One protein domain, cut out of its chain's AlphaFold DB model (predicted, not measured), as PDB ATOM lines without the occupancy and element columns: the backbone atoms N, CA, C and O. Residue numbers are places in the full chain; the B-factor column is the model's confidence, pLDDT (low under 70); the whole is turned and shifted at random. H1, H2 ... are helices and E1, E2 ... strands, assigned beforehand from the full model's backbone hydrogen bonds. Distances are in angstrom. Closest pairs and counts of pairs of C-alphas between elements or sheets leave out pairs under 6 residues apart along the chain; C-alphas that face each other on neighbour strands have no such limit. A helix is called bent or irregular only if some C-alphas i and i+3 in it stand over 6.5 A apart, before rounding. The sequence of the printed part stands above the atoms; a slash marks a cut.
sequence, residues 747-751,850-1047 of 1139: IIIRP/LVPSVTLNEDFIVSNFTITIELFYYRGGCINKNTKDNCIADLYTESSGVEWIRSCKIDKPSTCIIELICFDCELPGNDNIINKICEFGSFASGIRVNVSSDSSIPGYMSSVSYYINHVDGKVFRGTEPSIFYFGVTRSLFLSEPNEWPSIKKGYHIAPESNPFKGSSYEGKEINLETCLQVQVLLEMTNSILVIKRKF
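What this domain is: This is residues 747 to 751 and 850 to 1047 of the 1139 residues of the protein "Ephrin_rec_like domain-containing protein" of Stentor coeruleus (UniProt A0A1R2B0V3). Two twisted sheets lie face to face as a long sandwich, the strands of the one at 25 degrees to those of the other, with the small sheet of E10 and E13 and the short helix H1 at one end. The long strand E14 runs along most of the length. The printed part has 203 residues, mostly strand, with E1 to E13, H1 and E14 in that order. One sheet runs E1, E9, E8, E3, E6, E5, antiparallel; the other, of E2, E4, E7, E11, E12 and E14, is branched and mixed. The whole is compact, with a radius of gyration of the C-alphas of 18.7 A, yet elongated, spanning 66 by 36 by 27 A.

How they stand to each other: The edge strand E1, residues 747 to 749, is antiparallel to E9, residues 957 to 965, with N 747 and O 961 2.9 A apart. E9 forms a hairpin with E8, residues 942 to 950, N 943 and O 964 at 2.8 A. E8 is antiparallel to E3, residues 862 to 872, N 866 and O 948 at 2.8 A. E3 is antiparallel to E6, residues 911 to 921, N 867 and O 916 at 2.9 A. E6 forms a hairpin with the edge strand E5, residues 901 to 908, N 901 and O 917 at 2.9 A. In the other sheet E14, residues 1028 to 1047, has antiparallel E7, residues 927 to 933, and E2, residues 850 to 852, on one side, with N 929 and O 1032, and N 851 and O 1040, both at 2.9 A. On its other side is parallel E11, residues 978 to 991, N 980 and O 1031 at 2.9 A. E11 forms a hairpin with E12, residues 999 to 1012, N 983 and O 1006 at 2.8 A. E4, residues 891 to 895, is antiparallel to E7, N 892 and O 932 at 2.8 A. Between the sheets, the closest C-alphas of E9 and E12 are Ser 958 and His 1004, 5.6 A. E10, residues 970 to 972, is antiparallel to E13, residues 1016 to 1018, N 971 and O 1017 at 2.9 A. H1, residues 1019 to 1024, is irregular, C-alphas 1020 and 1023 being 7.4 A apart; 0 of 2 O i to N i+4 pairs and 1 of 3 O i to N i+3 pairs are within hydrogen-bond range.

Where its parts are: E1 begins at C-alpha 747 (36.013, 29.744, -10.700). E3 is 29.7 A long, E11 41.2 A and E12 38.2 A. E14, 53.3 A, bends by 61 degrees at residue 1038 and ends at C-alpha 1047 (9.866, 50.827, -2.210).

The domain as a whole: The C-alphas farthest apart, Lys 1020 and Phe 1047, are 66.6 A apart. Residues 752 to 849 are not printed; C-alphas 751 and 850 are 16.4 A apart. The link E3 to E4, 18 residues, is long. Low confidence includes residues 881 to 885 and 1023 to 1026.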
ATOM      1  N   ILE A 747      36.699  29.395 -11.950       89.25
ATOM      2  CA  ILE A 747      36.013  29.744 -10.700       89.25
ATOM      3  C   ILE A 747      35.343  31.099 -10.905       89.25
ATOM      4  O   ILE A 747      35.984  32.045 -11.353       89.25
ATOM      5  N   ILE A 748      34.056  31.203 -10.578       88.44
ATOM      6  CA  ILE A 748      33.290  32.445 -10.718       88.44
ATOM      7  C   ILE A 748      32.631  32.759  -9.381       88.44
ATOM      8  O   ILE A 748      31.852  31.949  -8.877       88.44
ATOM      9  N   ILE A 749      32.895  33.949  -8.845       85.31
ATOM     10  CA  ILE A 749      32.221  34.493  -7.667       85.31
ATOM     11  C   ILE A 749      31.324  35.632  -8.145       85.31
ATOM     12  O   ILE A 749      31.794  36.642  -8.671       85.31
ATOM     13  N   ARG A 750      30.012  35.440  -7.995       80.12
ATOM     14  CA  ARG A 750      28.981  36.422  -8.347       80.12
ATOM     15  C   ARG A 750      28.173  36.796  -7.104       80.12
ATOM     16  O   ARG A 750      27.985  35.931  -6.248       80.12
ATOM     17  N   PRO A 751      27.660  38.037  -7.011       75.19
ATOM     18  CA  PRO A 751      26.724  38.405  -5.958       75.19
ATOM     19  C   PRO A 751      25.493  37.496  -5.987       75.19
ATOM     20  O   PRO A 751      24.974  37.189  -7.066       75.19
ATOM     21  N   LEU A 850      20.147  46.207 -18.226       87.06
ATOM     22  CA  LEU A 850      21.299  46.621 -19.026       87.06
ATOM     23  C   LEU A 850      20.921  47.863 -19.833       87.06
ATOM     24  O   LEU A 850      19.958  47.842 -20.599       87.06
ATOM     25  N   VAL A 851      21.671  48.941 -19.647       87.25
ATOM     26  CA  VAL A 851      21.427  50.244 -20.271       87.25
ATOM     27  C   VAL A 851      22.633  50.610 -21.148       87.25
ATOM     28  O   VAL A 851      23.760  50.398 -20.707       87.25
ATOM     29  N   PRO A 852      22.468  51.132 -22.377       84.81
ATOM     30  CA  PRO A 852      23.605  51.518 -23.220       84.81
ATOM     31  C   PRO A 852      24.473  52.600 -22.566       84.81
ATOM     32  O   PRO A 852      23.942  53.582 -22.043       84.81
ATOM     33  N   SER A 853      25.798  52.459 -22.641       80.25
ATOM     34  CA  SER A 853      26.748  53.361 -21.969       80.25
ATOM     35  C   SER A 853      26.590  54.832 -22.360       80.25
ATOM     36  O   SER A 853      26.687  55.704 -21.510       80.25
ATOM     37  N   VAL A 854      26.239  55.105 -23.618       78.19
ATOM     38  CA  VAL A 854      26.022  56.461 -24.161       78.19
ATOM     39  C   VAL A 854      24.865  57.237 -23.522       78.19
ATOM     40  O   VAL A 854      24.730  58.431 -23.758       78.19
ATOM     41  N   THR A 855      23.994  56.573 -22.758       78.25
ATOM     42  CA  THR A 855      22.808  57.215 -22.164       78.25
ATOM     43  C   THR A 855      23.043  57.764 -20.753       78.25
ATOM     44  O   THR A 855      22.187  58.490 -20.248       78.25
ATOM     45  N   LEU A 856      24.182  57.456 -20.123       74.75
ATOM     46  CA  LEU A 856      24.553  57.929 -18.785       74.75
ATOM     47  C   LEU A 856      25.946  58.577 -18.817       74.75
ATOM     48  O   LEU A 856      26.938  57.890 -19.032       74.75
ATOM     49  N   ASN A 857      26.016  59.885 -18.543       68.31
ATOM     50  CA  ASN A 857      27.271  60.624 -18.355       68.31
ATOM     51  C   ASN A 857      27.691  60.578 -16.877       68.31
ATOM     52  O   ASN A 857      27.541  61.560 -16.155       68.31
ATOM     53  N   GLU A 858      28.151  59.418 -16.417       71.38
ATOM     54  CA  GLU A 858      28.617  59.199 -15.045       71.38
ATOM     55  C   GLU A 858      30.001  58.550 -15.070       71.38
ATOM     56  O   GLU A 858      30.182  57.543 -15.753       71.38
ATOM     57  N   ASP A 859      30.941  59.073 -14.282       77.62
ATOM     58  CA  ASP A 859      32.286  58.497 -14.149       77.62
ATOM     59  C   ASP A 859      32.241  57.269 -13.227       77.62
ATOM     60  O   ASP A 859      31.585  57.300 -12.173       77.62
ATOM     61  N   PHE A 860      32.914  56.176 -13.596       80.25
ATOM     62  CA  PHE A 860      32.889  54.905 -12.857       80.25
ATOM     63  C   PHE A 860      34.190  54.670 -12.086       80.25
ATOM     64  O   PHE A 860      34.991  53.811 -12.438       80.25
ATOM     65  N   ILE A 861      34.365  55.414 -10.993       80.19
ATOM     66  CA  ILE A 861      35.488  55.239 -10.063       80.19
ATOM     67  C   ILE A 861      35.149  54.131  -9.059       80.19
ATOM     68  O   ILE A 861      34.110  54.190  -8.391       80.19
ATOM     69  N   VAL A 862      36.015  53.123  -8.953       78.88
ATOM     70  CA  VAL A 862      35.890  52.022  -7.982       78.88
ATOM     71  C   VAL A 862      36.975  52.083  -6.920       78.88
ATOM     72  O   VAL A 862      38.109  52.443  -7.213       78.88
ATOM     73  N   SER A 863      36.629  51.675  -5.697       79.31
ATOM     74  CA  SER A 863      37.555  51.656  -4.563       79.31
ATOM     75  C   SER A 863      38.727  50.706  -4.787       79.31
ATOM     76  O   SER A 863      39.869  51.103  -4.579       79.31
ATOM     77  N   ASN A 864      38.459  49.473  -5.238       86.19
ATOM     78  CA  ASN A 864      39.491  48.494  -5.568       86.19
ATOM     79  C   ASN A 864      39.157  47.705  -6.840       86.19
ATOM     80  O   ASN A 864      38.101  47.067  -6.957       86.19
ATOM     81  N   PHE A 865      40.117  47.668  -7.760       89.81
ATOM     82  CA  PHE A 865      40.179  46.696  -8.848       89.81
ATOM     83  C   PHE A 865      41.506  45.942  -8.748       89.81
ATOM     84  O   PHE A 865      42.570  46.561  -8.700       89.81
ATOM     85  N   THR A 866      41.456  44.610  -8.687       91.75
ATOM     86  CA  THR A 866      42.647  43.779  -8.477       91.75
ATOM     87  C   THR A 866      42.752  42.656  -9.501       91.75
ATOM     88  O   THR A 866      41.778  41.967  -9.808       91.75
ATOM     89  N   ILE A 867      43.960  42.457 -10.022       93.25
ATOM     90  CA  ILE A 867      44.324  41.326 -10.874       93.25
ATOM     91  C   ILE A 867      45.397  40.537 -10.139       93.25
ATOM     92  O   ILE A 867      46.497  41.033  -9.907       93.25
ATOM     93  N   THR A 868      45.085  39.301  -9.778       94.12
ATOM     94  CA  THR A 868      46.000  38.388  -9.097       94.12
ATOM     95  C   THR A 868      46.460  37.317 -10.080       94.12
ATOM     96  O   THR A 868      45.658  36.510 -10.550       94.12
ATOM     97  N   ILE A 869      47.754  37.294 -10.386       94.25
ATOM     98  CA  ILE A 869      48.411  36.268 -11.199       94.25
ATOM     99  C   ILE A 869      49.189  35.356 -10.254       94.25
ATOM    100  O   ILE A 869      50.115  35.790  -9.578       94.25
ATOM    101  N   GLU A 870      48.838  34.080 -10.216       93.12
ATOM    102  CA  GLU A 870      49.507  33.077  -9.400       93.12
ATOM    103  C   GLU A 870      50.228  32.062 -10.277       93.12
ATOM    104  O   GLU A 870      49.645  31.423 -11.154       93.12
ATOM    105  N   LEU A 871      51.512  31.891 -10.001       92.00
ATOM    106  CA  LEU A 871      52.414  31.006 -10.714       92.00
ATOM    107  C   LEU A 871      52.711  29.799  -9.828       92.00
ATOM    108  O   LEU A 871      53.374  29.919  -8.797       92.00
ATOM    109  N   PHE A 872      52.213  28.633 -10.225       87.75
ATOM    110  CA  PHE A 872      52.388  27.378  -9.504       87.75
ATOM    111  C   PHE A 872      53.661  26.663  -9.936       87.75
ATOM    112  O   PHE A 872      53.973  26.569 -11.127       87.75
ATOM    113  N   TYR A 873      54.343  26.088  -8.949       85.06
ATOM    114  CA  TYR A 873      55.657  25.471  -9.099       85.06
ATOM    115  C   TYR A 873      56.674  26.449  -9.705       85.06
ATOM    116  O   TYR A 873      57.446  26.089 -10.588       85.06
ATOM    117  N   TYR A 874      56.613  27.706  -9.252       87.12
ATOM    118  CA  TYR A 874      57.491  28.782  -9.696       87.12
ATOM    119  C   TYR A 874      58.882  28.657  -9.069       87.12
ATOM    120  O   TYR A 874      58.990  28.368  -7.876       87.12
ATOM    121  N   ARG A 875      59.934  28.882  -9.865       80.00
ATOM    122  CA  ARG A 875      61.332  28.639  -9.465       80.00
ATOM    123  C   ARG A 875      62.258  29.858  -9.478       80.00
ATOM    124  O   ARG A 875      63.453  29.700  -9.254       80.00
ATOM    125  N   GLY A 876      61.715  31.055  -9.680       79.38
ATOM    126  CA  GLY A 876      62.461  32.309  -9.562       79.38
ATOM    127  C   GLY A 876      62.355  32.967  -8.175       79.38
ATOM    128  O   GLY A 876      61.655  32.472  -7.290       79.38
ATOM    129  N   GLY A 877      63.024  34.105  -7.986       77.69
ATOM    130  CA  GLY A 877      63.097  34.869  -6.741       77.69
ATOM    131  C   GLY A 877      61.786  35.516  -6.285       77.69
ATOM    132  O   GLY A 877      61.606  35.676  -5.081       77.69
ATOM    133  N   CYS A 878      60.851  35.824  -7.197       81.94
ATOM    134  CA  CYS A 878      59.506  36.402  -6.957       81.94
ATOM    135  C   CYS A 878      59.451  37.772  -6.224       81.94
ATOM    136  O   CYS A 878      58.806  38.700  -6.712       81.94
ATOM    137  N   ILE A 879      60.118  37.925  -5.075       83.31
ATOM    138  CA  ILE A 879      60.116  39.101  -4.189       83.31
ATOM    139  C   ILE A 879      61.505  39.749  -4.175       83.31
ATOM    140  O   ILE A 879      62.520  39.058  -4.082       83.31
ATOM    141  N   ASN A 880      61.555  41.083  -4.151       75.12
ATOM    142  CA  ASN A 880      62.758  41.841  -3.804       75.12
ATOM    143  C   ASN A 880      62.502  42.674  -2.539       75.12
ATOM    144  O   ASN A 880      61.651  43.557  -2.536       75.12
ATOM    145  N   LYS A 881      63.250  42.413  -1.460       63.72
ATOM    146  CA  LYS A 881      63.052  43.076  -0.155       63.72
ATOM    147  C   LYS A 881      63.510  44.543  -0.118       63.72
ATOM    148  O   LYS A 881      63.271  45.215   0.880       63.72
ATOM    149  N   ASN A 882      64.165  45.032  -1.175       58.03
ATOM    150  CA  ASN A 882      64.832  46.337  -1.190       58.03
ATOM    151  C   ASN A 882      64.085  47.426  -1.990       58.03
ATOM    152  O   ASN A 882      64.607  48.533  -2.126       58.03
ATOM    153  N   THR A 883      62.892  47.153  -2.533       59.47
ATOM    154  CA  THR A 883      62.139  48.092  -3.391       59.47
ATOM    155  C   THR A 883      60.749  48.407  -2.830       59.47
ATOM    156  O   THR A 883      60.149  47.591  -2.139       59.47
ATOM    157  N   LYS A 884      60.209  49.598  -3.146       54.50
ATOM    158  CA  LYS A 884      58.845  50.009  -2.743       54.50
ATOM    159  C   LYS A 884      57.738  49.100  -3.311       54.50
ATOM    160  O   LYS A 884      56.697  48.985  -2.676       54.50
ATOM    161  N   ASP A 885      57.986  48.438  -4.446       63.75
ATOM    162  CA  ASP A 885      57.031  47.552  -5.139       63.75
ATOM    163  C   ASP A 885      57.074  46.085  -4.644       63.75
ATOM    164  O   ASP A 885      56.277  45.267  -5.097       63.75
ATOM    165  N   ASN A 886      57.991  45.704  -3.737       79.19
ATOM    166  CA  ASN A 886      58.226  44.331  -3.228       79.19
ATOM    167  C   ASN A 886      58.427  43.211  -4.286       79.19
ATOM    168  O   ASN A 886      58.750  42.081  -3.926       79.19
ATOM    169  N   CYS A 887      58.270  43.481  -5.580       81.38
ATOM    170  CA  CYS A 887      58.458  42.544  -6.685       81.38
ATOM    171  C   CYS A 887      59.912  42.465  -7.150       81.38
ATOM    172  O   CYS A 887      60.695  43.401  -6.969       81.38
ATOM    173  N   ILE A 888      60.271  41.345  -7.783       78.81
ATOM    174  CA  ILE A 888      61.591  41.186  -8.395       78.81
ATOM    175  C   ILE A 888      61.869  42.248  -9.472       78.81
ATOM    176  O   ILE A 888      60.970  42.664 -10.196       78.81
ATOM    177  N   ALA A 889      63.132  42.670  -9.587       69.31
ATOM    178  CA  ALA A 889      63.565  43.692 -10.540       69.31
ATOM    179  C   ALA A 889      63.344  43.305 -12.020       69.31
ATOM    180  O   ALA A 889      63.132  44.186 -12.846       69.31
ATOM    181  N   ASP A 890      63.349  42.007 -12.341       73.94
ATOM    182  CA  ASP A 890      63.181  41.481 -13.707       73.94
ATOM    183  C   ASP A 890      61.709  41.189 -14.078       73.94
ATOM    184  O   ASP A 890      61.443  40.447 -15.031       73.94
ATOM    185  N   LEU A 891      60.750  41.727 -13.311       83.00
ATOM    186  CA  LEU A 891      59.325  41.728 -13.646       83.00
ATOM    187  C   LEU A 891      58.976  43.017 -14.402       83.00
ATOM    188  O   LEU A 891      58.995  44.115 -13.843       83.00
ATOM    189  N   TYR A 892      58.585  42.868 -15.662       81.25
ATOM    190  CA  TYR A 892      58.120  43.957 -16.513       81.25
ATOM    191  C   TYR A 892      56.605  43.863 -16.690       81.25
ATOM    192  O   TYR A 892      56.088  42.802 -17.039       81.25
ATOM    193  N   THR A 893      55.904  44.977 -16.484       83.38
ATOM    194  CA  THR A 893      54.460  45.089 -16.727       83.38
ATOM    195  C   THR A 893      54.232  46.177 -17.762       83.38
ATOM    196  O   THR A 893      54.578  47.332 -17.526       83.38
ATOM    197  N   GLU A 894      53.667  45.805 -18.904       83.56
ATOM    198  CA  GLU A 894      53.227  46.717 -19.960       83.56
ATOM    199  C   GLU A 894      51.693  46.824 -19.876       83.56
ATOM    200  O   GLU A 894      51.018  45.795 -19.876       83.56
ATOM    201  N   SER A 895      51.137  48.037 -19.772       83.38
ATOM    202  CA  SER A 895      49.685  48.309 -19.786       83.38
ATOM    203  C   SER A 895      49.379  49.485 -20.718       83.38
ATOM    204  O   SER A 895      50.213  50.375 -20.898       83.38
ATOM    205  N   SER A 896      48.197  49.466 -21.335       70.94
ATOM    206  CA  SER A 896      47.790  50.392 -22.397       70.94
ATOM    207  C   SER A 896      46.943  51.589 -21.945       70.94
ATOM    208  O   SER A 896      46.573  52.401 -22.792       70.94
ATOM    209  N   GLY A 897      46.651  51.755 -20.649       67.38
ATOM    210  CA  GLY A 897      45.818  52.889 -20.227       67.38
ATOM    211  C   GLY A 897      45.666  53.174 -18.734       67.38
ATOM    212  O   GLY A 897      45.065  54.194 -18.407       67.38
ATOM    213  N   VAL A 898      46.181  52.328 -17.835       76.81
ATOM    214  CA  VAL A 898      46.014  52.484 -16.378       76.81
ATOM    215  C   VAL A 898      47.342  52.225 -15.662       76.81
ATOM    216  O   VAL A 898      48.046  51.266 -15.973       76.81
ATOM    217  N   GLU A 899      47.695  53.075 -14.694       79.19
ATOM    218  CA  GLU A 899      48.842  52.827 -13.814       79.19
ATOM    219  C   GLU A 899      48.453  51.833 -12.711       79.19
ATOM    220  O   GLU A 899      47.606  52.112 -11.865       79.19
ATOM    221  N   TRP A 900      49.083  50.658 -12.720       84.69
ATOM    222  CA  TRP A 900      48.833  49.590 -11.754       84.69
ATOM    223  C   TRP A 900      49.878  49.600 -10.637       84.69
ATOM    224  O   TRP A 900      51.080  49.544 -10.909       84.69
ATOM    225  N   ILE A 901      49.438  49.582  -9.377       84.69
ATOM    226  CA  ILE A 901      50.325  49.340  -8.233       84.69
ATOM    227  C   ILE A 901      50.611  47.847  -8.163       84.69
ATOM    228  O   ILE A 901      49.694  47.029  -8.105       84.69
ATOM    229  N   ARG A 902      51.890  47.480  -8.159       87.25
ATOM    230  CA  ARG A 902      52.325  46.081  -8.165       87.25
ATOM    231  C   ARG A 902      52.737  45.644  -6.772       87.25
ATOM    232  O   ARG A 902      53.408  46.386  -6.060       87.25
ATOM    233  N   SER A 903      52.369  44.425  -6.403       87.56
ATOM    234  CA  SER A 903      52.817  43.780  -5.174       87.56
ATOM    235  C   SER A 903      53.052  42.294  -5.414       87.56
ATOM    236  O   SER A 903      52.241  41.637  -6.062       87.56
ATOM    237  N   CYS A 904      54.150  41.747  -4.896       89.25
ATOM    238  CA  CYS A 904      54.482  40.332  -5.043       89.25
ATOM    239  C   CYS A 904      54.589  39.649  -3.681       89.25
ATOM    240  O   CYS A 904      55.173  40.198  -2.743       89.25
ATOM    241  N   LYS A 905      54.055  38.428  -3.576       88.25
ATOM    242  CA  LYS A 905      54.091  37.609  -2.357       88.25
ATOM    243  C   LYS A 905      54.315  36.129  -2.664       88.25
ATOM    244  O   LYS A 905      53.966  35.638  -3.735       88.25
ATOM    245  N   ILE A 906      54.880  35.416  -1.691       83.06
ATOM    246  CA  ILE A 906      55.080  33.965  -1.722       83.06
ATOM    247  C   ILE A 906      54.137  33.369  -0.678       83.06
ATOM    248  O   ILE A 906      54.278  33.662   0.506       83.06
ATOM    249  N   ASP A 907      53.166  32.567  -1.115       74.62
ATOM    250  CA  ASP A 907      52.190  31.911  -0.224       74.62
ATOM    251  C   ASP A 907      52.680  30.522   0.230       74.62
ATOM    252  O   ASP A 907      52.614  30.159   1.402       74.62
ATOM    253  N   LYS A 908      53.253  29.754  -0.704       71.06
ATOM    254  CA  LYS A 908      53.812  28.402  -0.512       71.06
ATOM    255  C   LYS A 908      55.229  28.348  -1.089       71.06
ATOM    256  O   LYS A 908      55.512  29.145  -1.984       71.06
ATOM    257  N   PRO A 909      56.100  27.395  -0.689       62.94
ATOM    258  CA  PRO A 909      57.502  27.335  -1.138       62.94
ATOM    259  C   PRO A 909      57.709  27.242  -2.662       62.94
ATOM    260  O   PRO A 909      58.839  27.301  -3.134       62.94
ATOM    261  N   SER A 910      56.648  27.099  -3.464       74.75
ATOM    262  CA  SER A 910      56.723  27.131  -4.929       74.75
ATOM    263  C   SER A 910      55.532  27.847  -5.581       74.75
ATOM    264  O   SER A 910      55.101  27.464  -6.667       74.75
ATOM    265  N   THR A 911      54.935  28.853  -4.930       86.50
ATOM    266  CA  THR A 911      53.864  29.667  -5.540       86.50
ATOM    267  C   THR A 911      54.182  31.149  -5.428       86.50
ATOM    268  O   THR A 911      54.217  31.691  -4.325       86.50
ATOM    269  N   CYS A 912      54.403  31.788  -6.578       90.38
ATOM    270  CA  CYS A 912      54.609  33.230  -6.675       90.38
ATOM    271  C   CYS A 912      53.295  33.905  -7.053       90.38
ATOM    272  O   CYS A 912      52.657  33.501  -8.024       90.38
ATOM    273  N   ILE A 913      52.885  34.911  -6.287       91.31
ATOM    274  CA  ILE A 913      51.651  35.658  -6.513       91.31
ATOM    275  C   ILE A 913      52.016  37.102  -6.834       91.31
ATOM    276  O   ILE A 913      52.712  37.750  -6.053       91.31
ATOM    277  N   ILE A 914      51.526  37.589  -7.967       91.75
ATOM    278  CA  ILE A 914      51.688  38.956  -8.456       91.75
ATOM    279  C   ILE A 914      50.310  39.611  -8.419       91.75
ATOM    280  O   ILE A 914      49.383  39.158  -9.087       91.75
ATOM    281  N   GLU A 915      50.171  40.662  -7.625       91.62
ATOM    282  CA  GLU A 915      48.950  41.448  -7.475       91.62
ATOM    283  C   GLU A 915      49.136  42.803  -8.153       91.62
ATOM    284  O   GLU A 915      50.051  43.556  -7.825       91.62
ATOM    285  N   LEU A 916      48.261  43.103  -9.109       90.19
ATOM    286  CA  LEU A 916      48.119  44.417  -9.722       90.19
ATOM    287  C   LEU A 916      46.875  45.061  -9.126       90.19
ATOM    288  O   LEU A 916      45.774  44.528  -9.272       90.19
ATOM    289  N   ILE A 917      47.051  46.176  -8.431       89.12
ATOM    290  CA  ILE A 917      45.999  46.856  -7.683       89.12
ATOM    291  C   ILE A 917      45.842  48.269  -8.223       89.12
ATOM    292  O   ILE A 917      46.816  48.994  -8.415       89.12
ATOM    293  N   CYS A 918      44.596  48.654  -8.439       87.12
ATOM    294  CA  CYS A 918      44.211  49.983  -8.858       87.12
ATOM    295  C   CYS A 918      43.211  50.527  -7.829       87.12
ATOM    296  O   CYS A 918      42.126  49.961  -7.660       87.12
ATOM    297  N   PHE A 919      43.631  51.557  -7.088       83.25
ATOM    298  CA  PHE A 919      42.823  52.232  -6.068       83.25
ATOM    299  C   PHE A 919      42.167  53.472  -6.668       83.25
ATOM    300  O   PHE A 919      42.840  54.219  -7.375       83.25
ATOM    301  N   ASP A 920      40.888  53.694  -6.358       82.62
ATOM    302  CA  ASP A 920      40.126  54.884  -6.765       82.62
ATOM    303  C   ASP A 920      40.308  55.250  -8.248       82.62
ATOM    304  O   ASP A 920      40.501  56.412  -8.612       82.62
ATOM    305  N   CYS A 921      40.254  54.244  -9.122       80.44
ATOM    306  CA  CYS A 921      40.542  54.405 -10.540       80.44
ATOM    307  C   CYS A 921      39.362  54.023 -11.434       80.44
ATOM    308  O   CYS A 921      38.467  53.267 -11.048       80.44
ATOM    309  N   GLU A 922      39.384  54.556 -12.652       83.75
ATOM    310  CA  GLU A 922      38.425  54.259 -13.710       83.75
ATOM    311  C   GLU A 922      39.141  53.577 -14.877       83.75
ATOM    312  O   GLU A 922      40.209  54.012 -15.309       83.75
ATOM    313  N   LEU A 923      38.538  52.511 -15.407       83.94
ATOM    314  CA  LEU A 923      39.031  51.851 -16.612       83.94
ATOM    315  C   LEU A 923      38.555  52.628 -17.859       83.94
ATOM    316  O   LEU A 923      37.340  52.698 -18.096       83.94
ATOM    317  N   PRO A 924      39.470  53.183 -18.681       73.94
ATOM    318  CA  PRO A 924      39.112  54.046 -19.810       73.94
ATOM    319  C   PRO A 924      38.464  53.283 -20.981       73.94
ATOM    320  O   PRO A 924      37.778  53.882 -21.809       73.94
ATOM    321  N   GLY A 925      38.645  51.961 -21.057       82.12
ATOM    322  CA  GLY A 925      38.144  51.114 -22.138       82.12
ATOM    323  C   GLY A 925      38.735  49.709 -22.074       82.12
ATOM    324  O   GLY A 925      38.996  49.196 -20.987       82.12
ATOM    325  N   ASN A 926      38.952  49.100 -23.242       84.56
ATOM    326  CA  ASN A 926      39.701  47.848 -23.330       84.56
ATOM    327  C   ASN A 926      41.133  48.073 -22.844       84.56
ATOM    328  O   ASN A 926      41.770  49.042 -23.263       84.56
ATOM    329  N   ASP A 927      41.639  47.169 -22.013       84.69
ATOM    330  CA  ASP A 927      43.022  47.221 -21.540       84.69
ATOM    331  C   ASP A 927      43.722  45.884 -21.785       84.69
ATOM    332  O   ASP A 927      43.139  44.805 -21.635       84.69
ATOM    333  N   ASN A 928      44.984  45.971 -22.195       89.69
ATOM    334  CA  ASN A 928      45.857  44.839 -22.441       89.69
ATOM    335  C   ASN A 928      47.060  44.933 -21.510       89.69
ATOM    336  O   ASN A 928      47.872  45.853 -21.622       89.69
ATOM    337  N   ILE A 929      47.173  43.962 -20.611       90.06
ATOM    338  CA  ILE A 929      48.193  43.951 -19.570       90.06
ATOM    339  C   ILE A 929      49.101  42.750 -19.801       90.06
ATOM    340  O   ILE A 929      48.659  41.603 -19.710       90.06
ATOM    341  N   ILE A 930      50.380  42.996 -20.069       88.56
ATOM    342  CA  ILE A 930      51.379  41.945 -20.282       88.56
ATOM    343  C   ILE A 930      52.389  41.982 -19.138       88.56
ATOM    344  O   ILE A 930      53.104  42.966 -18.965       88.56
ATOM    345  N   ASN A 931      52.473  40.890 -18.379       88.56
ATOM    346  CA  ASN A 931      53.498  40.676 -17.361       88.56
ATOM    347  C   ASN A 931      54.552  39.701 -17.885       88.56
ATOM    348  O   ASN A 931      54.216  38.593 -18.310       88.56
ATOM    349  N   LYS A 932      55.822  40.104 -17.840       86.38
ATOM    350  CA  LYS A 932      56.974  39.320 -18.305       86.38
ATOM    351  C   LYS A 932      57.982  39.184 -17.170       86.38
ATOM    352  O   LYS A 932      58.389  40.193 -16.603       86.38
ATOM    353  N   ILE A 933      58.406  37.960 -16.866       87.00
ATOM    354  CA  ILE A 933      59.439  37.674 -15.863       87.00
ATOM    355  C   ILE A 933      60.597  36.957 -16.540       87.00
ATOM    356  O   ILE A 933      60.393  35.884 -17.105       87.00
ATOM    357  N   CYS A 934      61.795  37.538 -16.493       78.69
ATOM    358  CA  CYS A 934      62.932  37.076 -17.300       78.69
ATOM    359  C   CYS A 934      64.164  36.660 -16.474       78.69
ATOM    360  O   CYS A 934      65.277  36.617 -16.997       78.69
ATOM    361  N   GLU A 935      63.993  36.361 -15.185       80.62
ATOM    362  CA  GLU A 935      65.092  35.938 -14.308       80.62
ATOM    363  C   GLU A 935      65.537  34.479 -14.558       80.62
ATOM    364  O   GLU A 935      64.809  33.651 -15.131       80.62
ATOM    365  N   PHE A 936      66.734  34.130 -14.078       71.25
ATOM    366  CA  PHE A 936      67.184  32.737 -14.026       71.25
ATOM    367  C   PHE A 936      66.211  31.898 -13.183       71.25
ATOM    368  O   PHE A 936      65.873  32.268 -12.065       71.25
ATOM    369  N   GLY A 937      65.722  30.784 -13.733       74.38
ATOM    370  CA  GLY A 937      64.742  29.935 -13.043       74.38
ATOM    371  C   GLY A 937      63.284  30.421 -13.089       74.38
ATOM    372  O   GLY A 937      62.416  29.743 -12.549       74.38
ATOM    373  N   SER A 938      62.963  31.536 -13.766       84.38
ATOM    374  CA  SER A 938      61.563  31.942 -13.995       84.38
ATOM    375  C   SER A 938      60.835  30.993 -14.950       84.38
ATOM    376  O   SER A 938      60.917  31.082 -16.175       84.38
ATOM    377  N   PHE A 939      60.130  30.031 -14.386       89.12
ATOM    378  CA  PHE A 939      59.198  29.181 -15.107       89.12
ATOM    379  C   PHE A 939      58.158  28.650 -14.140       89.12
ATOM    380  O   PHE A 939      58.408  28.557 -12.939       89.12
ATOM    381  N   ALA A 940      56.986  28.322 -14.669       90.69
ATOM    382  CA  ALA A 940      55.876  27.806 -13.886       90.69
ATOM    383  C   ALA A 940      55.266  26.594 -14.585       90.69
ATOM    384  O   ALA A 940      55.192  26.544 -15.812       90.69
ATOM    385  N   SER A 941      54.790  25.624 -13.808       89.38
ATOM    386  CA  SER A 941      54.035  24.485 -14.359       89.38
ATOM    387  C   SER A 941      52.528  24.761 -14.401       89.38
ATOM    388  O   SER A 941      51.782  24.047 -15.069       89.38
ATOM    389  N   GLY A 942      52.058  25.799 -13.703       90.31
ATOM    390  CA  GLY A 942      50.663  26.234 -13.714       90.31
ATOM    391  C   GLY A 942      50.531  27.741 -13.544       90.31
ATOM    392  O   GLY A 942      51.359  28.360 -12.882       90.31
ATOM    393  N   ILE A 943      49.483  28.322 -14.120       93.75
ATOM    394  CA  ILE A 943      49.164  29.748 -14.030       93.75
ATOM    395  C   ILE A 943      47.682  29.877 -13.685       93.75
ATOM    396  O   ILE A 943      46.833  29.309 -14.377       93.75
ATOM    397  N   ARG A 944      47.365  30.626 -12.626       93.50
ATOM    398  CA  ARG A 944      46.004  31.076 -12.318       93.50
ATOM    399  C   ARG A 944      45.942  32.587 -12.428       93.50
ATOM    400  O   ARG A 944      46.757  33.268 -11.825       93.50
ATOM    401  N   VAL A 945      44.964  33.108 -13.153       95.75
ATOM    402  CA  VAL A 945      44.682  34.547 -13.180       95.75
ATOM    403  C   VAL A 945      43.306  34.757 -12.583       95.75
ATOM    404  O   VAL A 945      42.356  34.100 -13.003       95.75
ATOM    405  N   ASN A 946      43.201  35.622 -11.582       94.81
ATOM    406  CA  ASN A 946      41.958  36.023 -10.937       94.81
ATOM    407  C   ASN A 946      41.791  37.534 -11.094       94.81
ATOM    408  O   ASN A 946      42.626  38.292 -10.614       94.81
ATOM    409  N   VAL A 947      40.722  37.966 -11.752       93.88
ATOM    410  CA  VAL A 947      40.356  39.382 -11.841       93.88
ATOM    411  C   VAL A 947      39.195  39.595 -10.888       93.88
ATOM    412  O   VAL A 947      38.195  38.873 -10.959       93.88
ATOM    413  N   SER A 948      39.324  40.565  -9.985       92.69
ATOM    414  CA  SER A 948      38.288  40.899  -9.018       92.69
ATOM    415  C   SER A 948      38.074  42.405  -8.891       92.69
ATOM    416  O   SER A 948      39.005  43.202  -9.009       92.69
ATOM    417  N   SER A 949      36.826  42.803  -8.670       90.69
ATOM    418  CA  SER A 949      36.445  44.201  -8.492       90.69
ATOM    419  C   SER A 949      35.300  44.321  -7.497       90.69
ATOM    420  O   SER A 949      34.442  43.432  -7.398       90.69
ATOM    421  N   ASP A 950      35.286  45.435  -6.769       84.75
ATOM    422  CA  ASP A 950      34.169  45.792  -5.906       84.75
ATOM    423  C   ASP A 950      32.868  45.878  -6.713       84.75
ATOM    424  O   ASP A 950      32.758  46.577  -7.728       84.75
ATOM    425  N   SER A 951      31.849  45.153  -6.249       81.12
ATOM    426  CA  SER A 951      30.537  45.191  -6.880       81.12
ATOM    427  C   SER A 951      29.820  46.498  -6.540       81.12
ATOM    428  O   SER A 951      29.962  47.064  -5.448       81.12
ATOM    429  N   SER A 952      28.958  46.931  -7.461       82.06
ATOM    430  CA  SER A 952      27.989  47.997  -7.205       82.06
ATOM    431  C   SER A 952      27.028  47.620  -6.069       82.06
ATOM    432  O   SER A 952      26.547  48.500  -5.363       82.06
ATOM    433  N   ILE A 953      26.806  46.322  -5.819       81.25
ATOM    434  CA  ILE A 953      26.036  45.847  -4.667       81.25
ATOM    435  C   ILE A 953      26.900  45.971  -3.393       81.25
ATOM    436  O   ILE A 953      27.984  45.383  -3.317       81.25
ATOM    437  N   PRO A 954      26.455  46.717  -2.362       75.94
ATOM    438  CA  PRO A 954      27.205  46.883  -1.116       75.94
ATOM    439  C   PRO A 954      27.535  45.544  -0.436       75.94
ATOM    440  O   PRO A 954      26.643  44.729  -0.224       75.94
ATOM    441  N   GLY A 955      28.809  45.331  -0.080       74.62
ATOM    442  CA  GLY A 955      29.283  44.125   0.614       74.62
ATOM    443  C   GLY A 955      29.630  42.926  -0.279       74.62
ATOM    444  O   GLY A 955      30.077  41.914   0.250       74.62
ATOM    445  N   TYR A 956      29.468  43.028  -1.603       82.38
ATOM    446  CA  TYR A 956      29.786  41.950  -2.547       82.38
ATOM    447  C   TYR A 956      30.968  42.310  -3.455       82.38
ATOM    448  O   TYR A 956      31.177  43.473  -3.802       82.38
ATOM    449  N   MET A 957      31.701  41.286  -3.894       84.69
ATOM    450  CA  MET A 957      32.779  41.376  -4.880       84.69
ATOM    451  C   MET A 957      32.413  40.527  -6.100       84.69
ATOM    452  O   MET A 957      31.805  39.463  -5.962       84.69
ATOM    453  N   SER A 958      32.763  40.997  -7.295       89.75
ATOM    454  CA  SER A 958      32.698  40.197  -8.520       89.75
ATOM    455  C   SER A 958      34.092  39.662  -8.805       89.75
ATOM    456  O   SER A 958      35.027  40.458  -8.863       89.75
ATOM    457  N   SER A 959      34.255  38.353  -9.008       92.25
ATOM    458  CA  SER A 959      35.551  37.803  -9.420       92.25
ATOM    459  C   SER A 959      35.427  36.621 -10.376       92.25
ATOM    460  O   SER A 959      34.496  35.815 -10.296       92.25
ATOM    461  N   VAL A 960      36.388  36.511 -11.287       93.81
ATOM    462  CA  VAL A 960      36.520  35.389 -12.220       93.81
ATOM    463  C   VAL A 960      37.969  34.940 -12.213       93.81
ATOM    464  O   VAL A 960      38.874  35.762 -12.337       93.81
ATOM    465  N   SER A 961      38.185  33.632 -12.100       93.38
ATOM    466  CA  SER A 961      39.513  33.041 -12.118       93.38
ATOM    467  C   SER A 961      39.626  31.887 -13.103       93.38
ATOM    468  O   SER A 961      38.809  30.969 -13.079       93.38
ATOM    469  N   TYR A 962      40.669  31.924 -13.929       94.62
ATOM    470  CA  TYR A 962      41.055  30.856 -14.849       94.62
ATOM    471  C   TYR A 962      42.322  30.158 -14.375       94.62
ATOM    472  O   TYR A 962      43.237  30.825 -13.894       94.62
ATOM    473  N   TYR A 963      42.413  28.845 -14.587       93.12
ATOM    474  CA  TYR A 963      43.602  28.043 -14.292       93.12
ATOM    475  C   TYR A 963      44.039  27.205 -15.499       93.12
ATOM    476  O   TYR A 963      43.245  26.453 -16.068       93.12
ATOM    477  N   ILE A 964      45.321  27.305 -15.859       92.56
ATOM    478  CA  ILE A 964      45.982  26.482 -16.883       92.56
ATOM    479  C   ILE A 964      47.237  25.822 -16.307       92.56
ATOM    480  O   ILE A 964      47.917  26.392 -15.457       92.56
ATOM    481  N   ASN A 965      47.574  24.624 -16.783       90.12
ATOM    482  CA  ASN A 965      48.766  23.893 -16.352       90.12
ATOM    483  C   ASN A 965      49.365  22.999 -17.449       90.12
ATOM    484  O   ASN A 965      48.718  22.699 -18.458       90.12
ATOM    485  N   HIS A 966      50.599  22.559 -17.219       85.56
ATOM    486  CA  HIS A 966      51.276  21.498 -17.956       85.56
ATOM    487  C   HIS A 966      51.515  20.299 -17.032       85.56
ATOM    488  O   HIS A 966      52.047  20.433 -15.933       85.56
ATOM    489  N   VAL A 967      51.084  19.119 -17.482       75.50
ATOM    490  CA  VAL A 967      51.261  17.832 -16.778       75.50
ATOM    491  C   VAL A 967      52.161  16.868 -17.553       75.50
ATOM    492  O   VAL A 967      52.458  15.779 -17.077       75.50
ATOM    493  N   ASP A 968      52.604  17.278 -18.739       79.75
ATOM    494  CA  ASP A 968      53.436  16.544 -19.693       79.75
ATOM    495  C   ASP A 968      54.944  16.748 -19.464       79.75
ATOM    496  O   ASP A 968      55.757  16.353 -20.291       79.75
ATOM    497  N   GLY A 969      55.333  17.376 -18.350       79.81
ATOM    498  CA  GLY A 969      56.731  17.694 -18.045       79.81
ATOM    499  C   GLY A 969      57.267  18.951 -18.729       79.81
ATOM    500  O   GLY A 969      58.462  19.238 -18.625       79.81
ATOM    501  N   LYS A 970      56.389  19.722 -19.377       88.44
ATOM    502  CA  LYS A 970      56.691  21.062 -19.879       88.44
ATOM    503  C   LYS A 970      56.375  22.131 -18.843       88.44
ATOM    504  O   LYS A 970      55.595  21.916 -17.917       88.44
ATOM    505  N   VAL A 971      56.959  23.304 -19.028       89.56
ATOM    506  CA  VAL A 971      56.703  24.487 -18.205       89.56
ATOM    507  C   VAL A 971      56.527  25.718 -19.078       89.56
ATOM    508  O   VAL A 971      57.087  25.798 -20.172       89.56
ATOM    509  N   PHE A 972      55.736  26.673 -18.595       90.81
ATOM    510  CA  PHE A 972      55.507  27.944 -19.267       90.81
ATOM    511  C   PHE A 972      56.779  28.793 -19.207       90.81
ATOM    512  O   PHE A 972      57.221  29.177 -18.120       90.81
ATOM    513  N   ARG A 973      57.368  29.054 -20.372       87.31
ATOM    514  CA  ARG A 973      58.500  29.962 -20.607       87.31
ATOM    515  C   ARG A 973      58.685  30.084 -22.121       87.31
ATOM    516  O   ARG A 973      58.497  29.095 -22.814       87.31
ATOM    517  N   GLY A 974      59.051  31.250 -22.640       81.38
ATOM    518  CA  GLY A 974      59.338  31.436 -24.064       81.38
ATOM    519  C   GLY A 974      58.839  32.754 -24.629       81.38
ATOM    520  O   GLY A 974      58.588  33.716 -23.902       81.38
ATOM    521  N   THR A 975      58.722  32.800 -25.954       78.38
ATOM    522  CA  THR A 975      58.399  34.026 -26.690       78.38
ATOM    523  C   THR A 975      56.909  34.356 -26.712       78.38
ATOM    524  O   THR A 975      56.575  35.539 -26.688       78.38
ATOM    525  N   GLU A 976      56.019  33.360 -26.749       87.19
ATOM    526  CA  GLU A 976      54.566  33.574 -26.821       87.19
ATOM    527  C   GLU A 976      53.926  33.586 -25.418       87.19
ATOM    528  O   GLU A 976      54.135  32.642 -24.644       87.19
ATOM    529  N   PRO A 977      53.128  34.617 -25.073       91.00
ATOM    530  CA  PRO A 977      52.480  34.722 -23.770       91.00
ATOM    531  C   PRO A 977      51.294  33.771 -23.608       91.00
ATOM    532  O   PRO A 977      50.611  33.420 -24.568       91.00
ATOM    533  N   SER A 978      51.008  33.392 -22.360       94.81
ATOM    534  CA  SER A 978      49.733  32.749 -22.017       94.81
ATOM    535  C   SER A 978      48.650  33.812 -21.854       94.81
ATOM    536  O   SER A 978      48.829  34.737 -21.062       94.81
ATOM    537  N   ILE A 979      47.549  33.689 -22.596       94.81
ATOM    538  CA  ILE A 979      46.546  34.754 -22.758       94.81
ATOM    539  C   ILE A 979      45.259  34.399 -22.006       94.81
ATOM    540  O   ILE A 979      44.745  33.289 -22.147       94.81
ATOM    541  N   PHE A 980      44.723  35.352 -21.242       95.31
ATOM    542  CA  PHE A 980      43.492  35.220 -20.460       95.31
ATOM    543  C   PHE A 980      42.496  36.330 -20.809       95.31
ATOM    544  O   PHE A 980      42.870  37.501 -20.832       95.31
ATOM    545  N   TYR A 981      41.231  35.963 -21.032       93.44
ATOM    546  CA  TYR A 981      40.187  36.866 -21.527       93.44
ATOM    547  C   TYR A 981      39.091  37.095 -20.483       93.44
ATOM    548  O   TYR A 981      38.431  36.143 -20.050       93.44
ATOM    549  N   PHE A 982      38.855  38.355 -20.115       93.62
ATOM    550  CA  PHE A 982      37.832  38.748 -19.146       93.62
ATOM    551  C   PHE A 982      36.938  39.855 -19.710       93.62
ATOM    552  O   PHE A 982      37.430  40.879 -20.177       93.62
ATOM    553  N   GLY A 983      35.624  39.674 -19.602       90.94
ATOM    554  CA  GLY A 983      34.636  40.702 -19.912       90.94
ATOM    555  C   GLY A 983      34.374  41.589 -18.696       90.94
ATOM    556  O   GLY A 983      34.156  41.087 -17.589       90.94
ATOM    557  N   VAL A 984      34.377  42.907 -18.888       90.81
ATOM    558  CA  VAL A 984      34.159  43.906 -17.834       90.81
ATOM    559  C   VAL A 984      32.941  44.765 -18.169       90.81
ATOM    560  O   VAL A 984      32.891  45.472 -19.178       90.81
ATOM    561  N   THR A 985      31.947  44.751 -17.282       89.44
ATOM    562  CA  THR A 985      30.711  45.533 -17.414       89.44
ATOM    563  C   THR A 985      30.619  46.562 -16.293       89.44
ATOM    564  O   THR A 985      30.666  46.210 -15.115       89.44
ATOM    565  N   ARG A 986      30.453  47.845 -16.645       89.25
ATOM    566  CA  ARG A 986      30.187  48.931 -15.680       89.25
ATOM    567  C   ARG A 986      28.894  48.642 -14.929       89.25
ATOM    568  O   ARG A 986      27.911  48.246 -15.553       89.25
ATOM    569  N   SER A 987      28.853  48.863 -13.621       88.31
ATOM    570  CA  SER A 987      27.650  48.642 -12.822       88.31
ATOM    571  C   SER A 987      27.329  49.811 -11.892       88.31
ATOM    572  O   SER A 987      28.202  50.345 -11.209       88.31
ATOM    573  N   LEU A 988      26.051  50.196 -11.863       87.81
ATOM    574  CA  LEU A 988      25.510  51.297 -11.069       87.81
ATOM    575  C   LEU A 988      24.378  50.780 -10.180       87.81
ATOM    576  O   LEU A 988      23.384  50.259 -10.684       87.81
ATOM    577  N   PHE A 989      24.507  50.954  -8.873       87.38
ATOM    578  CA  PHE A 989      23.493  50.613  -7.884       87.38
ATOM    579  C   PHE A 989      22.845  51.883  -7.334       87.38
ATOM    580  O   PHE A 989      23.544  52.805  -6.914       87.38
ATOM    581  N   LEU A 990      21.513  51.920  -7.334       85.69
ATOM    582  CA  LEU A 990      20.701  53.018  -6.814       85.69
ATOM    583  C   LEU A 990      19.737  52.479  -5.753       85.69
ATOM    584  O   LEU A 990      19.010  51.519  -6.019       85.69
ATOM    585  N   SER A 991      19.704  53.106  -4.580       85.62
ATOM    586  CA  SER A 991      18.840  52.707  -3.462       85.62
ATOM    587  C   SER A 991      17.991  53.877  -2.978       85.62
ATOM    588  O   SER A 991      18.525  54.929  -2.635       85.62
ATOM    589  N   GLU A 992      16.673  53.684  -2.919       81.81
ATOM    590  CA  GLU A 992      15.754  54.585  -2.207       81.81
ATOM    591  C   GLU A 992      15.731  54.341  -0.683       81.81
ATOM    592  O   GLU A 992      15.626  55.316   0.064       81.81
ATOM    593  N   PRO A 993      15.834  53.092  -0.175       78.31
ATOM    594  CA  PRO A 993      15.942  52.855   1.264       78.31
ATOM    595  C   PRO A 993      17.270  53.351   1.856       78.31
ATOM    596  O   PRO A 993      18.333  53.107   1.286       78.31
ATOM    597  N   ASN A 994      17.204  53.941   3.056       75.75
ATOM    598  CA  ASN A 994      18.365  54.443   3.812       75.75
ATOM    599  C   ASN A 994      19.286  53.337   4.371       75.75
ATOM    600  O   ASN A 994      20.350  53.642   4.900       75.75
ATOM    601  N   GLU A 995      18.879  52.067   4.297       74.50
ATOM    602  CA  GLU A 995      19.677  50.917   4.756       74.50
ATOM    603  C   GLU A 995      20.910  50.654   3.873       74.50
ATOM    604  O   GLU A 995      21.882  50.051   4.326       74.50
ATOM    605  N   TRP A 996      20.896  51.135   2.625       78.25
ATOM    606  CA  TRP A 996      22.013  51.046   1.684       78.25
ATOM    607  C   TRP A 996      22.415  52.443   1.193       78.25
ATOM    608  O   TRP A 996      21.600  53.365   1.226       78.25
ATOM    609  N   PRO A 997      23.661  52.627   0.712       77.88
ATOM    610  CA  PRO A 997      24.075  53.878   0.084       77.88
ATOM    611  C   PRO A 997      23.163  54.230  -1.096       77.88
ATOM    612  O   PRO A 997      22.808  53.362  -1.896       77.88
ATOM    613  N   SER A 998      22.827  55.516  -1.215       79.56
ATOM    614  CA  SER A 998      21.931  56.037  -2.253       79.56
ATOM    615  C   SER A 998      22.443  55.756  -3.666       79.56
ATOM    616  O   SER A 998      21.655  55.427  -4.553       79.56
ATOM    617  N   ILE A 999      23.760  55.847  -3.867       83.62
ATOM    618  CA  ILE A 999      24.448  55.543  -5.122       83.62
ATOM    619  C   ILE A 999      25.730  54.776  -4.797       83.62
ATOM    620  O   ILE A 999      26.529  55.221  -3.972       83.62
ATOM    621  N   LYS A1000      25.955  53.641  -5.464       85.12
ATOM    622  CA  LYS A1000      27.236  52.922  -5.434       85.12
ATOM    623  C   LYS A1000      27.617  52.456  -6.839       85.12
ATOM    624  O   LYS A1000      26.780  51.954  -7.586       85.12
ATOM    625  N   LYS A1001      28.884  52.631  -7.203       86.81
ATOM    626  CA  LYS A1001      29.446  52.284  -8.517       86.81
ATOM    627  C   LYS A1001      30.386  51.080  -8.371       86.81
ATOM    628  O   LYS A1001      30.912  50.849  -7.283       86.81
ATOM    629  N   GLY A1002      30.531  50.280  -9.423       87.25
ATOM    630  CA  GLY A1002      31.317  49.043  -9.407       87.25
ATOM    631  C   GLY A1002      31.510  48.440 -10.795       87.25
ATOM    632  O   GLY A1002      30.928  48.924 -11.770       87.25
ATOM    633  N   TYR A1003      32.252  47.336 -10.877       88.94
ATOM    634  CA  TYR A1003      32.360  46.528 -12.095       88.94
ATOM    635  C   TYR A1003      31.851  45.103 -11.871       88.94
ATOM    636  O   TYR A1003      31.959  44.530 -10.786       88.94
ATOM    637  N   HIS A1004      31.278  44.522 -12.920       88.38
ATOM    638  CA  HIS A1004      30.936  43.109 -12.991       88.38
ATOM    639  C   HIS A1004      31.886  42.419 -13.969       88.38
ATOM    640  O   HIS A1004      32.024  42.856 -15.112       88.38
ATOM    641  N   ILE A1005      32.519  41.340 -13.517       91.19
ATOM    642  CA  ILE A1005      33.523  40.591 -14.279       91.19
ATOM    643  C   ILE A1005      32.898  39.280 -14.751       91.19
ATOM    644  O   ILE A1005      32.280  38.561 -13.961       91.19
ATOM    645  N   ALA A1006      33.060  38.967 -16.032       89.88
ATOM    646  CA  ALA A1006      32.536  37.766 -16.664       89.88
ATOM    647  C   ALA A1006      33.634  37.008 -17.436       89.88
ATOM    648  O   ALA A1006      34.580  37.622 -17.930       89.88
ATOM    649  N   PRO A1007      33.532  35.671 -17.544       90.75
ATOM    650  CA  PRO A1007      34.375  34.906 -18.456       90.75
ATOM    651  C   PRO A1007      33.981  35.199 -19.912       90.75
ATOM    652  O   PRO A1007      32.812  35.035 -20.255       90.75
ATOM    653  N   GLU A1008      34.942  35.594 -20.750       88.19
ATOM    654  CA  GLU A1008      34.698  35.865 -22.179       88.19
ATOM    655  C   GLU A1008      35.040  34.645 -23.051       88.19
ATOM    656  O   GLU A1008      34.190  34.100 -23.751       88.19
ATOM    657  N   SER A1009      36.281  34.149 -22.963       89.69
ATOM    658  CA  SER A1009      36.726  32.953 -23.684       89.69
ATOM    659  C   SER A1009      37.772  32.151 -22.902       89.69
ATOM    660  O   SER A1009      38.335  32.621 -21.911       89.69
ATOM    661  N   ASN A1010      38.010  30.907 -23.331       89.25
ATOM    662  CA  ASN A1010      38.987  30.030 -22.689       89.25
ATOM    663  C   ASN A1010      40.422  30.559 -22.877       89.25
ATOM    664  O   ASN A1010      40.762  31.026 -23.964       89.25
ATOM    665  N   PRO A1011      41.290  30.426 -21.859       93.38
ATOM    666  CA  PRO A1011      42.664  30.904 -21.935       93.38
ATOM    667  C   PRO A1011      43.512  30.105 -22.934       93.38
ATOM    668  O   PRO A1011      43.363  28.886 -23.070       93.38
ATOM    669  N   PHE A1012      44.450  30.789 -23.587       93.75
ATOM    670  CA  PHE A1012      45.426  30.191 -24.497       93.75
ATOM    671  C   PHE A1012      46.736  29.889 -23.758       93.75
ATOM    672  O   PHE A1012      47.275  30.745 -23.054       93.75
ATOM    673  N   LYS A1013      47.261  28.669 -23.924       92.31
ATOM    674  CA  LYS A1013      48.572  28.283 -23.386       92.31
ATOM    675  C   LYS A1013      49.663  28.826 -24.307       92.31
ATOM    676  O   LYS A1013      49.680  28.466 -25.478       92.31
ATOM    677  N   GLY A1014      50.548  29.661 -23.768       89.00
ATOM    678  CA  GLY A1014      51.685  30.208 -24.511       89.00
ATOM    679  C   GLY A1014      52.800  29.186 -24.752       89.00
ATOM    680  O   GLY A1014      52.605  27.972 -24.635       89.00
ATOM    681  N   SER A1015      54.002  29.683 -25.046       88.62
ATOM    682  CA  SER A1015      55.172  28.833 -25.273       88.62
ATOM    683  C   SER A1015      55.488  27.959 -24.053       88.62
ATOM    684  O   SER A1015      55.457  28.411 -22.902       88.62
ATOM    685  N   SER A1016      55.800  26.690 -24.317       89.00
ATOM    686  CA  SER A1016      56.136  25.710 -23.288       89.00
ATOM    687  C   SER A1016      57.253  24.782 -23.749       89.00
ATOM    688  O   SER A1016      57.258  24.319 -24.891       89.00
ATOM    689  N   TYR A1017      58.184  24.499 -22.839       85.81
ATOM    690  CA  TYR A1017      59.386  23.713 -23.118       85.81
ATOM    691  C   TYR A1017      59.668  22.724 -21.998       85.81
ATOM    692  O   TYR A1017      59.184  22.875 -20.874       85.81
ATOM    693  N   GLU A1018      60.469  21.711 -22.302       83.44
ATOM    694  CA  GLU A1018      60.951  20.762 -21.303       83.44
ATOM    695  C   GLU A1018      62.013  21.399 -20.390       83.44
ATOM    696  O   GLU A1018      62.710  22.341 -20.767       83.44
ATOM    697  N   GLY A1019      62.209  20.849 -19.188       73.00
ATOM    698  CA  GLY A1019      63.185  21.390 -18.229       73.00
ATOM    699  C   GLY A1019      64.623  21.498 -18.754       73.00
ATOM    700  O   GLY A1019      65.341  22.424 -18.391       73.00
ATOM    701  N   LYS A1020      65.038  20.608 -19.664       70.00
ATOM    702  CA  LYS A1020      66.372  20.646 -20.300       70.00
ATOM    703  C   LYS A1020      66.541  21.812 -21.277       70.00
ATOM    704  O   LYS A1020      67.655  22.198 -21.607       70.00
ATOM    705  N   GLU A1021      65.433  22.344 -21.770       71.38
ATOM    706  CA  GLU A1021      65.379  23.319 -22.853       71.38
ATOM    707  C   GLU A1021      65.261  24.761 -22.350       71.38
ATOM    708  O   GLU A1021      65.383  25.707 -23.123       71.38
ATOM    709  N   ILE A1022      65.068  24.920 -21.044       73.19
ATOM    710  CA  ILE A1022      64.582  26.148 -20.428       73.19
ATOM    711  C   ILE A1022      65.593  27.290 -20.394       73.19
ATOM    712  O   ILE A1022      65.214  28.459 -20.434       73.19
ATOM    713  N   ASN A1023      66.881  26.951 -20.349       65.19
ATOM    714  CA  ASN A1023      67.976  27.915 -20.246       65.19
ATOM    715  C   ASN A1023      68.229  28.665 -21.569       65.19
ATOM    716  O   ASN A1023      69.116  29.505 -21.629       65.19
ATOM    717  N   LEU A1024      67.467  28.362 -22.625       62.12
ATOM    718  CA  LEU A1024      67.489  29.063 -23.914       62.12
ATOM    719  C   LEU A1024      66.369  30.097 -24.058       62.12
ATOM    720  O   LEU A1024      66.447  30.977 -24.913       62.12
ATOM    721  N   GLU A1025      65.319  29.967 -23.250       69.12
ATOM    722  CA  GLU A1025      64.062  30.676 -23.443       69.12
ATOM    723  C   GLU A1025      63.957  31.887 -22.523       69.12
ATOM    724  O   GLU A1025      64.460  31.905 -21.394       69.12
ATOM    725  N   THR A1026      63.319  32.932 -23.035       66.81
ATOM    726  CA  THR A1026      63.588  34.303 -22.597       66.81
ATOM    727  C   THR A1026      62.871  34.674 -21.309       66.81
ATOM    728  O   THR A1026      63.511  35.134 -20.366       66.81
ATOM    729  N   CYS A1027      61.557  34.468 -21.246       83.56
ATOM    730  CA  CYS A1027      60.750  34.929 -20.122       83.56
ATOM    731  C   CYS A1027      59.510  34.054 -19.919       83.56
ATOM    732  O   CYS A1027      58.985  33.458 -20.860       83.56
ATOM    733  N   LEU A1028      58.986  34.020 -18.701       89.12
ATOM    734  CA  LEU A1028      57.613  33.608 -18.432       89.12
ATOM    735  C   LEU A1028      56.689  34.804 -18.694       89.12
ATOM    736  O   LEU A1028      56.882  35.866 -18.103       89.12
ATOM    737  N   GLN A1029      55.705  34.640 -19.580       90.69
ATOM    738  CA  GLN A1029      54.834  35.734 -20.015       90.69
ATOM    739  C   GLN A1029      53.350  35.408 -19.805       90.69
ATOM    740  O   GLN A1029      52.867  34.351 -20.223       90.69
ATOM    741  N   VAL A1030      52.626  36.345 -19.190       93.62
ATOM    742  CA  VAL A1030      51.180  36.275 -18.944       93.62
ATOM    743  C   VAL A1030      50.524  37.543 -19.470       93.62
ATOM    744  O   VAL A1030      50.873  38.644 -19.048       93.62
ATOM    745  N   GLN A1031      49.565  37.378 -20.373       94.00
ATOM    746  CA  GLN A1031      48.785  38.457 -20.960       94.00
ATOM    747  C   GLN A1031      47.336  38.381 -20.469       94.00
ATOM    748  O   GLN A1031      46.683  37.343 -20.580       94.00
ATOM    749  N   VAL A1032      46.833  39.490 -19.935       93.94
ATOM    750  CA  VAL A1032      45.463  39.645 -19.443       93.94
ATOM    751  C   VAL A1032      44.757  40.676 -20.312       93.94
ATOM    752  O   VAL A1032      45.180  41.830 -20.380       93.94
ATOM    753  N   LEU A1033      43.691  40.247 -20.981       92.75
ATOM    754  CA  LEU A1033      42.855  41.084 -21.835       92.75
ATOM    755  C   LEU A1033      41.541  41.382 -21.115       92.75
ATOM    756  O   LEU A1033      40.793  40.461 -20.770       92.75
ATOM    757  N   LEU A1034      41.281  42.667 -20.887       91.31
ATOM    758  CA  LEU A1034      40.040  43.176 -20.315       91.31
ATOM    759  C   LEU A1034      39.206  43.805 -21.434       91.31
ATOM    760  O   LEU A1034      39.566  44.855 -21.966       91.31
ATOM    761  N   GLU A1035      38.093  43.171 -21.788       90.56
ATOM    762  CA  GLU A1035      37.177  43.659 -22.821       90.56
ATOM    763  C   GLU A1035      35.983  44.362 -22.185       90.56
ATOM    764  O   GLU A1035      35.217  43.775 -21.416       90.56
ATOM    765  N   MET A1036      35.818  45.648 -22.488       88.25
ATOM    766  CA  MET A1036      34.794  46.466 -21.864       88.25
ATOM    767  C   MET A1036      33.499  46.447 -22.671       88.25
ATOM    768  O   MET A1036      33.464  46.801 -23.848       88.25
ATOM    769  N   THR A1037      32.394  46.081 -22.025       87.25
ATOM    770  CA  THR A1037      31.090  46.033 -22.698       87.25
ATOM    771  C   THR A1037      30.504  47.433 -22.911       87.25
ATOM    772  O   THR A1037      30.612  48.299 -22.040       87.25
ATOM    773  N   ASN A1038      29.758  47.624 -24.004       84.75
ATOM    774  CA  ASN A1038      29.033  48.871 -24.310       84.75
ATOM    775  C   ASN A1038      27.748  49.081 -23.481       84.75
ATOM    776  O   ASN A1038      26.965  49.996 -23.744       84.75
ATOM    777  N   SER A1039      27.502  48.231 -22.486       86.56
ATOM    778  CA  SER A1039      26.337  48.286 -21.604       86.56
ATOM    779  C   SER A1039      26.745  48.541 -20.156       86.56
ATOM    780  O   SER A1039      27.797  48.098 -19.705       86.56
ATOM    781  N   ILE A1040      25.874  49.220 -19.420       86.62
ATOM    782  CA  ILE A1040      25.957  49.462 -17.984       86.62
ATOM    783  C   ILE A1040      24.881  48.611 -17.305       86.62
ATOM    784  O   ILE A1040      23.703  48.684 -17.657       86.62
ATOM    785  N   LEU A1041      25.271  47.820 -16.311       87.75
ATOM    786  CA  LEU A1041      24.361  47.078 -15.450       87.75
ATOM    787  C   LEU A1041      23.822  47.995 -14.346       87.75
ATOM    788  O   LEU A1041      24.507  48.246 -13.352       87.75
ATOM    789  N   VAL A1042      22.589  48.471 -14.509       87.06
ATOM    790  CA  VAL A1042      21.897  49.316 -13.530       87.06
ATOM    791  C   VAL A1042      21.021  48.449 -12.627       87.06
ATOM    792  O   VAL A1042      20.151  47.721 -13.111       87.06
ATOM    793  N   ILE A1043      21.242  48.546 -11.318       87.19
ATOM    794  CA  ILE A1043      20.494  47.848 -10.272       87.19
ATOM    795  C   ILE A1043      19.772  48.903  -9.435       87.19
ATOM    796  O   ILE A1043      20.417  49.789  -8.876       87.19
ATOM    797  N   LYS A1044      18.443  48.837  -9.350       85.38
ATOM    798  CA  LYS A1044      17.641  49.787  -8.563       85.38
ATOM    799  C   LYS A1044      16.875  49.061  -7.467       85.38
ATOM    800  O   LYS A1044      16.159  48.109  -7.765       85.38
ATOM    801  N   ARG A1045      16.980  49.538  -6.226       86.06
ATOM    802  CA  ARG A1045      16.120  49.123  -5.109       86.06
ATOM    803  C   ARG A1045      15.127  50.223  -4.779       86.06
ATOM    804  O   ARG A1045      15.533  51.324  -4.406       86.06
ATOM    805  N   LYS A1046      13.841  49.911  -4.917       83.31
ATOM    806  CA  LYS A1046      12.734  50.850  -4.691       83.31
ATOM    807  C   LYS A1046      11.753  50.317  -3.662       83.31
ATOM    808  O   LYS A1046      11.663  49.099  -3.467       83.31
ATOM    809  N   PHE A1047      10.991  51.223  -3.052       79.50
ATOM    810  CA  PHE A1047       9.866  50.827  -2.210       79.50
ATOM    811  C   PHE A1047       8.693  50.308  -3.057       79.50
ATOM    812  O   PHE A1047       8.284  50.960  -4.017       79.50
TER     813      PHE A1047